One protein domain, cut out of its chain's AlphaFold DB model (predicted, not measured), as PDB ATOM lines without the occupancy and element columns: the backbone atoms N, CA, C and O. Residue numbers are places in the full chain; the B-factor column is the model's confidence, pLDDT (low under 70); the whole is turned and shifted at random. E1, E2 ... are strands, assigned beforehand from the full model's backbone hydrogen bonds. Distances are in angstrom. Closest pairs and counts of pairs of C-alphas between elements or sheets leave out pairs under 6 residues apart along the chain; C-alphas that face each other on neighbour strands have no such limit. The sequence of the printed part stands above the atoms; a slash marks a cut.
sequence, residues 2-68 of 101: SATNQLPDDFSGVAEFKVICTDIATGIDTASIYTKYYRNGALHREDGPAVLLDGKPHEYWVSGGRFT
ATOM      1  N   SER A   2     182.383 175.581 203.567       48.16
ATOM      2  CA  SER A   2     183.358 175.061 202.598       48.16
ATOM      3  C   SER A   2     183.071 173.581 202.400       48.16
ATOM      4  O   SER A   2     183.291 172.797 203.316       48.16
ATOM      5  N   ALA A   3     182.555 173.204 201.235       49.69
ATOM      6  CA  ALA A   3     182.582 171.814 200.814       49.69
ATOM      7  C   ALA A   3     184.049 171.476 200.521       49.69
ATOM      8  O   ALA A   3     184.584 171.816 199.469       49.69
ATOM      9  N   THR A   4     184.750 170.917 201.502       54.81
ATOM     10  CA  THR A   4     186.060 170.318 201.267       54.81
ATOM     11  C   THR A   4     185.854 169.119 200.348       54.81
ATOM     12  O   THR A   4     185.089 168.220 200.680       54.81
ATOM     13  N   ASN A   5     186.547 169.088 199.207       68.94
ATOM     14  CA  ASN A   5     186.608 167.936 198.290       68.94
ATOM     15  C   ASN A   5     187.401 166.756 198.901       68.94
ATOM     16  O   ASN A   5     188.186 166.102 198.217       68.94
ATOM     17  N   GLN A   6     187.267 166.533 200.208       75.38
ATOM     18  CA  GLN A   6     187.963 165.509 200.974       75.38
ATOM     19  C   GLN A   6     186.953 164.438 201.378       75.38
ATOM     20  O   GLN A   6     185.804 164.751 201.698       75.38
ATOM     21  N   LEU A   7     187.377 163.175 201.335       83.81
ATOM     22  CA  LEU A   7     186.590 162.089 201.908       83.81
ATOM     23  C   LEU A   7     186.442 162.316 203.423       83.81
ATOM     24  O   LEU A   7     187.380 162.829 204.034       83.81
ATOM     25  N   PRO A   8     185.300 161.943 204.026       88.00
ATOM     26  CA  PRO A   8     185.143 161.955 205.477       88.00
ATOM     27  C   PRO A   8     186.231 161.139 206.187       88.00
ATOM     28  O   PRO A   8     186.638 160.086 205.691       88.00
ATOM     29  N   ASP A   9     186.652 161.586 207.370       86.25
ATOM     30  CA  ASP A   9     187.689 160.914 208.173       86.25
ATOM     31  C   ASP A   9     187.268 159.516 208.663       86.25
ATOM     32  O   ASP A   9     188.105 158.703 209.031       86.25
ATOM     33  N   ASP A  10     185.972 159.213 208.671       91.00
ATOM     34  CA  ASP A  10     185.400 157.918 209.044       91.00
ATOM     35  C   ASP A  10     184.981 157.080 207.825       91.00
ATOM     36  O   ASP A  10     184.379 156.010 207.970       91.00
ATOM     37  N   PHE A  11     185.327 157.530 206.613       91.44
ATOM     38  CA  PHE A  11     184.902 156.881 205.382       91.44
ATOM     39  C   PHE A  11     185.334 155.412 205.344       91.44
ATOM     40  O   PHE A  11     186.508 155.062 205.492       91.44
ATOM     41  N   SER A  12     184.353 154.546 205.114       92.56
ATOM     42  CA  SER A  12     184.543 153.117 204.910       92.56
ATOM     43  C   SER A  12     183.841 152.730 203.623       92.56
ATOM     44  O   SER A  12     182.635 152.929 203.487       92.56
ATOM     45  N   GLY A  13     184.590 152.201 202.663       91.69
ATOM     46  CA  GLY A  13     184.060 151.874 201.349       91.69
ATOM     47  C   GLY A  13     185.100 151.979 200.247       91.69
ATOM     48  O   GLY A  13     186.306 152.041 200.487       91.69
ATOM     49  N   VAL A  14     184.607 151.988 199.013       92.44
ATOM     50  CA  VAL A  14     185.429 152.093 197.808       92.44
ATOM     51  C   VAL A  14     185.306 153.503 197.254       92.44
ATOM     52  O   VAL A  14     184.199 153.997 197.055       92.44
ATOM     53  N   ALA A  15     186.441 154.142 196.999       91.31
ATOM     54  CA  ALA A  15     186.511 155.438 196.344       91.31
ATOM     55  C   ALA A  15     187.275 155.305 195.026       91.31
ATOM     56  O   ALA A  15     188.409 154.821 194.994       91.31
ATOM     57  N   GLU A  16     186.646 155.743 193.941       90.69
ATOM     58  CA  GLU A  16     187.260 155.803 192.621       90.69
ATOM     59  C   GLU A  16     187.716 157.233 192.327       90.69
ATOM     60  O   GLU A  16     186.960 158.191 192.490       90.69
ATOM     61  N   PHE A  17     188.963 157.385 191.892       88.56
ATOM     62  CA  PHE A  17     189.550 158.666 191.530       88.56
ATOM     63  C   PHE A  17     189.987 158.624 190.075       88.56
ATOM     64  O   PHE A  17     190.790 157.779 189.686       88.56
ATOM     65  N   LYS A  18     189.513 159.582 189.282       89.81
ATOM     66  CA  LYS A  18     190.013 159.816 187.930       89.81
ATOM     67  C   LYS A  18     190.997 160.978 187.962       89.81
ATOM     68  O   LYS A  18     190.616 162.106 188.262       89.81
ATOM     69  N   VAL A  19     192.255 160.700 187.644       88.56
ATOM     70  CA  VAL A  19     193.304 161.710 187.493       88.56
ATOM     71  C   VAL A  19     193.509 161.953 186.007       88.56
ATOM     72  O   VAL A  19     193.712 161.007 185.248       88.56
ATOM     73  N   ILE A  20     193.427 163.214 185.594       91.44
ATOM     74  CA  ILE A  20     193.718 163.642 184.226       91.44
ATOM     75  C   ILE A  20     195.018 164.436 184.281       91.44
ATOM     76  O   ILE A  20     195.108 165.433 184.995       91.44
ATOM     77  N   CYS A  21     196.025 163.963 183.558       89.75
ATOM     78  CA  CYS A  21     197.323 164.601 183.426       89.75
ATOM     79  C   CYS A  21     197.460 165.131 182.000       89.75
ATOM     80  O   CYS A  21     197.523 164.343 181.056       89.75
ATOM     81  N   THR A  22     197.525 166.451 181.866       95.50
ATOM     82  CA  THR A  22     197.798 167.129 180.597       95.50
ATOM     83  C   THR A  22     199.284 167.431 180.505       95.50
ATOM     84  O   THR A  22     199.834 168.155 181.340       95.50
ATOM     85  N   ASP A  23     199.947 166.895 179.487       95.50
ATOM     86  CA  ASP A  23     201.305 167.306 179.151       95.50
ATOM     87  C   ASP A  23     201.256 168.702 178.507       95.50
ATOM     88  O   ASP A  23     200.673 168.893 177.443       95.50
ATOM     89  N   ILE A  24     201.848 169.700 179.168       95.38
ATOM     90  CA  ILE A  24     201.752 171.112 178.754       95.38
ATOM     91  C   ILE A  24     202.474 171.370 177.420       95.38
ATOM     92  O   ILE A  24     202.092 172.277 176.684       95.38
ATOM     93  N   ALA A  25     203.514 170.596 177.097       95.12
ATOM     94  CA  ALA A  25     204.316 170.803 175.893       95.12
ATOM     95  C   ALA A  25     203.648 170.213 174.643       95.12
ATOM     96  O   ALA A  25     203.737 170.788 173.559       95.12
ATOM     97  N   THR A  26     202.986 169.068 174.791       96.31
ATOM     98  CA  THR A  26     202.353 168.324 173.693       96.31
ATOM     99  C   THR A  26     200.839 168.521 173.623       96.31
ATOM    100  O   THR A  26     200.242 168.250 172.584       96.31
ATOM    101  N   GLY A  27     200.212 168.993 174.704       94.38
ATOM    102  CA  GLY A  27     198.759 169.120 174.830       94.38
ATOM    103  C   GLY A  27     198.030 167.777 174.921       94.38
ATOM    104  O   GLY A  27     196.826 167.725 174.685       94.38
ATOM    105  N   ILE A  28     198.746 166.684 175.204       94.62
ATOM    106  CA  ILE A  28     198.162 165.345 175.299       94.62
ATOM    107  C   ILE A  28     197.593 165.136 176.702       94.62
ATOM    108  O   ILE A  28     198.311 165.240 177.697       94.62
ATOM    109  N   ASP A  29     196.314 164.767 176.759       94.81
ATOM    110  CA  ASP A  29     195.637 164.353 177.984       94.81
ATOM    111  C   ASP A  29     195.774 162.844 178.193       94.81
ATOM    112  O   ASP A  29     195.389 162.029 177.351       94.81
ATOM    113  N   THR A  30     196.279 162.460 179.359       91.25
ATOM    114  CA  THR A  30     196.306 161.074 179.829       91.25
ATOM    115  C   THR A  30     195.381 160.935 181.027       91.25
ATOM    116  O   THR A  30     195.406 161.755 181.943       91.25
ATOM    117  N   ALA A  31     194.532 159.907 181.028       90.38
ATOM    118  CA  ALA A  31     193.638 159.623 182.143       90.38
ATOM    119  C   ALA A  31     194.084 158.348 182.859       90.38
ATOM    120  O   ALA A  31     194.408 157.346 182.229       90.38
ATOM    121  N   SER A  32     194.082 158.383 184.185       88.44
ATOM    122  CA  SER A  32     194.353 157.235 185.044       88.44
ATOM    123  C   SER A  32     193.239 157.104 186.071       88.44
ATOM    124  O   SER A  32     192.829 158.095 186.676       88.44
ATOM    125  N   ILE A  33     192.737 155.884 186.249       89.50
ATOM    126  CA  ILE A  33     191.675 155.575 187.207       89.50
ATOM    127  C   ILE A  33     192.291 154.796 188.364       89.50
ATOM    128  O   ILE A  33     193.008 153.820 188.153       89.50
ATOM    129  N   TYR A  34     192.010 155.252 189.578       89.44
ATOM    130  CA  TYR A  34     192.460 154.643 190.817       89.44
ATOM    131  C   TYR A  34     191.257 154.169 191.608       89.44
ATOM    132  O   TYR A  34     190.394 154.975 191.951       89.44
ATOM    133  N   THR A  35     191.243 152.901 191.989       92.38
ATOM    134  CA  THR A  35     190.267 152.370 192.940       92.38
ATOM    135  C   THR A  35     190.950 152.209 194.289       92.38
ATOM    136  O   THR A  35     191.951 151.502 194.396       92.38
ATOM    137  N   LYS A  36     190.429 152.870 195.323       92.38
ATOM    138  CA  LYS A  36     190.971 152.823 196.684       92.38
ATOM    139  C   LYS A  36     189.947 152.264 197.660       92.38
ATOM    140  O   LYS A  36     188.784 152.661 197.634       92.38
ATOM    141  N   TYR A  37     190.399 151.383 198.540       93.75
ATOM    142  CA  TYR A  37     189.589 150.745 199.570       93.75
ATOM    143  C   TYR A  37     189.932 151.342 200.932       93.75
ATOM    144  O   TYR A  37     191.085 151.301 201.364       93.75
ATOM    145  N   TYR A  38     188.920 151.895 201.594       92.44
ATOM    146  CA  TYR A  38     189.037 152.547 202.888       92.44
ATOM    147  C   TYR A  38     188.235 151.809 203.957       92.44
ATOM    148  O   TYR A  38     187.137 151.308 203.701       92.44
ATOM    149  N   ARG A  39     188.760 151.808 205.179       92.50
ATOM    150  CA  ARG A  39     188.080 151.389 206.404       92.50
ATOM    151  C   ARG A  39     188.424 152.398 207.494       92.50
ATOM    152  O   ARG A  39     189.597 152.566 207.819       92.50
ATOM    153  N   ASN A  40     187.409 153.051 208.051       91.06
ATOM    154  CA  ASN A  40     187.532 154.094 209.075       91.06
ATOM    155  C   ASN A  40     188.558 155.184 208.697       91.06
ATOM    156  O   ASN A  40     189.463 155.478 209.473       91.06
ATOM    157  N   GLY A  41     188.485 155.693 207.464       89.44
ATOM    158  CA  GLY A  41     189.378 156.737 206.944       89.44
ATOM    159  C   GLY A  41     190.777 156.279 206.534       89.44
ATOM    160  O   GLY A  41     191.495 157.027 205.871       89.44
ATOM    161  N   ALA A  42     191.175 155.048 206.857       90.25
ATOM    162  CA  ALA A  42     192.476 154.496 206.493       90.25
ATOM    163  C   ALA A  42     192.371 153.549 205.294       90.25
ATOM    164  O   ALA A  42     191.380 152.836 205.140       90.25
ATOM    165  N   LEU A  43     193.417 153.487 204.465       90.88
ATOM    166  CA  LEU A  43     193.512 152.462 203.426       90.88
ATOM    167  C   LEU A  43     193.586 151.080 204.076       90.88
ATOM    168  O   LEU A  43     194.422 150.825 204.950       90.88
ATOM    169  N   HIS A  44     192.683 150.199 203.667       89.69
ATOM    170  CA  HIS A  44     192.573 148.877 204.258       89.69
ATOM    171  C   HIS A  44     191.829 147.932 203.320       89.69
ATOM    172  O   HIS A  44     190.701 148.206 202.903       89.69
ATOM    173  N   ARG A  45     192.437 146.777 203.058       91.69
ATOM    174  CA  ARG A  45     191.778 145.643 202.422       91.69
ATOM    175  C   ARG A  45     192.441 144.344 202.882       91.69
ATOM    176  O   ARG A  45     193.652 144.201 202.772       91.69
ATOM    177  N   GLU A  46     191.647 143.419 203.413       86.50
ATOM    178  CA  GLU A  46     192.136 142.127 203.925       86.50
ATOM    179  C   GLU A  46     192.244 141.064 202.823       86.50
ATOM    180  O   GLU A  46     193.089 140.189 202.929       86.50
ATOM    181  N   ASP A  47     191.476 141.194 201.737       84.25
ATOM    182  CA  ASP A  47     191.379 140.172 200.681       84.25
ATOM    183  C   ASP A  47     192.189 140.487 199.411       84.25
ATOM    184  O   ASP A  47     192.122 139.764 198.418       84.25
ATOM    185  N   GLY A  48     192.910 141.610 199.375       86.50
ATOM    186  CA  GLY A  48     193.637 142.025 198.179       86.50
ATOM    187  C   GLY A  48     194.229 143.428 198.273       86.50
ATOM    188  O   GLY A  48     194.263 144.015 199.352       86.50
ATOM    189  N   PRO A  49     194.666 144.012 197.147       88.50
ATOM    190  CA  PRO A  49     195.283 145.331 197.146       88.50
ATOM    191  C   PRO A  49     194.282 146.424 197.508       88.50
ATOM    192  O   PRO A  49     193.163 146.460 196.992       88.50
ATOM    193  N   ALA A  50     194.694 147.337 198.381       90.25
ATOM    194  CA  ALA A  50     193.869 148.460 198.803       90.25
ATOM    195  C   ALA A  50     193.889 149.615 197.792       90.25
ATOM    196  O   ALA A  50     192.995 150.457 197.829       90.25
ATOM    197  N   VAL A  51     194.870 149.655 196.886       88.56
ATOM    198  CA  VAL A  51     194.930 150.612 195.773       88.56
ATOM    199  C   VAL A  51     195.158 149.852 194.471       88.56
ATOM    200  O   VAL A  51     196.144 149.126 194.336       88.56
ATOM    201  N   LEU A  52     194.248 150.031 193.516       90.50
ATOM    202  CA  LEU A  52     194.345 149.476 192.171       90.50
ATOM    203  C   LEU A  52     194.479 150.619 191.175       90.50
ATOM    204  O   LEU A  52     193.731 151.596 191.244       90.50
ATOM    205  N   LEU A  53     195.424 150.478 190.255       85.88
ATOM    206  CA  LEU A  53     195.649 151.402 189.158       85.88
ATOM    207  C   LEU A  53     195.837 150.593 187.881       85.88
ATOM    208  O   LEU A  53     196.653 149.672 187.843       85.88
ATOM    209  N   ASP A  54     195.108 150.968 186.837       79.88
ATOM    210  CA  ASP A  54     195.206 150.304 185.545       79.88
ATOM    211  C   ASP A  54     196.639 150.398 184.981       79.88
ATOM    212  O   ASP A  54     197.210 151.485 184.853       79.88
ATOM    213  N   GLY A  55     197.252 149.243 184.709       68.12
ATOM    214  CA  GLY A  55     198.602 149.134 184.143       68.12
ATOM    215  C   GLY A  55     199.787 149.449 185.075       68.12
ATOM    216  O   GLY A  55     200.910 149.570 184.584       68.12
ATOM    217  N   LYS A  56     199.591 149.586 186.396       77.50
ATOM    218  CA  LYS A  56     200.675 149.840 187.374       77.50
ATOM    219  C   LYS A  56     200.675 148.823 188.524       77.50
ATOM    220  O   LYS A  56     199.680 148.130 188.717       77.50
ATOM    221  N   PRO A  57     201.778 148.721 189.295       76.56
ATOM    222  CA  PRO A  57     201.815 147.860 190.472       76.56
ATOM    223  C   PRO A  57     200.742 148.263 191.487       76.56
ATOM    224  O   PRO A  57     200.533 149.446 191.762       76.56
ATOM    225  N   HIS A  58     200.071 147.254 192.027       87.69
ATOM    226  CA  HIS A  58     199.064 147.402 193.067       87.69
ATOM    227  C   HIS A  58     199.714 147.763 194.410       87.69
ATOM    228  O   HIS A  58     200.839 147.347 194.683       87.69
ATOM    229  N   GLU A  59     198.998 148.494 195.272       88.69
ATOM    230  CA  GLU A  59     199.460 148.739 196.644       88.69
ATOM    231  C   GLU A  59     198.590 148.016 197.666       88.69
ATOM    232  O   GLU A  59     197.355 148.046 197.615       88.69
ATOM    233  N   TYR A  60     199.256 147.414 198.646       91.62
ATOM    234  CA  TYR A  60     198.637 146.630 199.701       91.62
ATOM    235  C   TYR A  60     198.675 147.414 201.005       91.62
ATOM    236  O   TYR A  60     199.728 147.893 201.434       91.62
ATOM    237  N   TRP A  61     197.508 147.558 201.630       91.75
ATOM    238  CA  TRP A  61     197.364 148.275 202.888       91.75
ATOM    239  C   TRP A  61     196.416 147.516 203.806       91.75
ATOM    240  O   TRP A  61     195.297 147.186 203.410       91.75
ATOM    241  N   VAL A  62     196.844 147.280 205.044       88.25
ATOM    242  CA  VAL A  62     196.018 146.676 206.095       88.25
ATOM    243  C   VAL A  62     196.062 147.591 207.308       88.25
ATOM    244  O   VAL A  62     197.104 147.793 207.927       88.25
ATOM    245  N   SER A  63     194.907 148.166 207.633       87.69
ATOM    246  CA  SER A  63     194.687 149.004 208.824       87.69
ATOM    247  C   SER A  63     195.603 150.231 208.856       87.69
ATOM    248  O   SER A  63     196.132 150.595 209.902       87.69
ATOM    249  N   GLY A  64     195.824 150.846 207.690       87.00
ATOM    250  CA  GLY A  64     196.714 151.997 207.532       87.00
ATOM    251  C   GLY A  64     198.209 151.661 207.458       87.00
ATOM    252  O   GLY A  64     199.002 152.553 207.165       87.00
ATOM    253  N   GLY A  65     198.615 150.403 207.663       89.25
ATOM    254  CA  GLY A  65     199.982 149.942 207.409       89.25
ATOM    255  C   GLY A  65     200.166 149.535 205.948       89.25
ATOM    256  O   GLY A  65     199.332 148.805 205.415       89.25
ATOM    257  N   ARG A  66     201.244 149.994 205.301       90.88
ATOM    258  CA  ARG A  66     201.617 149.594 203.933       90.88
ATOM    259  C   ARG A  66     202.404 148.288 203.956       90.88
ATOM    260  O   ARG A  66     203.300 148.149 204.783       90.88
ATOM    261  N   PHE A  67     202.117 147.399 203.014       89.19
ATOM    262  CA  PHE A  67     202.787 146.110 202.846       89.19
ATOM    263  C   PHE A  67     203.402 146.014 201.450       89.19
ATOM    264  O   PHE A  67     202.868 146.588 200.493       89.19
ATOM    265  N   THR A  68     204.503 145.272 201.318       90.88
ATOM    266  CA  THR A  68     204.885 144.736 200.003       90.88
ATOM    267  C   THR A  68     203.950 143.594 199.606       90.88
ATOM    268  O   THR A  68     203.206 143.064 200.434       90.88
TER     269      THR A  68
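AT A GLANCE: This is residues 2 to 68 of the 101 residues of an uncharacterized protein of Burkholderia pseudomultivorans (UniProt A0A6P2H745). A long two-strand hairpin, E1 and E2, makes the longest axis, with short E3 beside E2 and a small hairpin, E4 and E5, near the end where E1 begins. At the other end its turn, residues 23 to 28, sticks out. The 67 printed residues hold no named helix and five strands, under half of the residues: all strand, in antiparallel sheets E1 - E2 - E3 and E4 - E5. It is loose, radius of gyration of the C-alphas 14.3 A, spanning 41 by 36 by 15 A.

HOW THE PARTS SIT: Look first at E1, residues 13 to 22, and E2, residues 29 to 39, an antiparallel hairpin at 160 degrees; N 17 and O 34 are 2.8 A apart. E3, residues 51 to 53, forms a hairpin with E2, N 35 and O 52 at 2.9 A, completing a meander, each strand the antiparallel neighbour of the one before. E4, residues 60 to 62, and E5, residues 65 to 67, form another, N 62 and O 65 at 2.9 A. E2 and E4 are near each other; E1 and E5 are apart.

IN THESE COORDINATES: Find C-alpha 13 at (184.060, 151.874, 201.349); E1 runs 29.2 A from there. E2 spans 32.1 A; E5 ends at C-alpha 67, (202.787, 146.110, 202.846).

THE WHOLE: The farthest C-alphas, Ala 25 and Glu 46, are 41.9 A apart. The printed part has no cut; E2 to E3 is a long link. Residues 2 to 5 and 55 have pLDDT under 70.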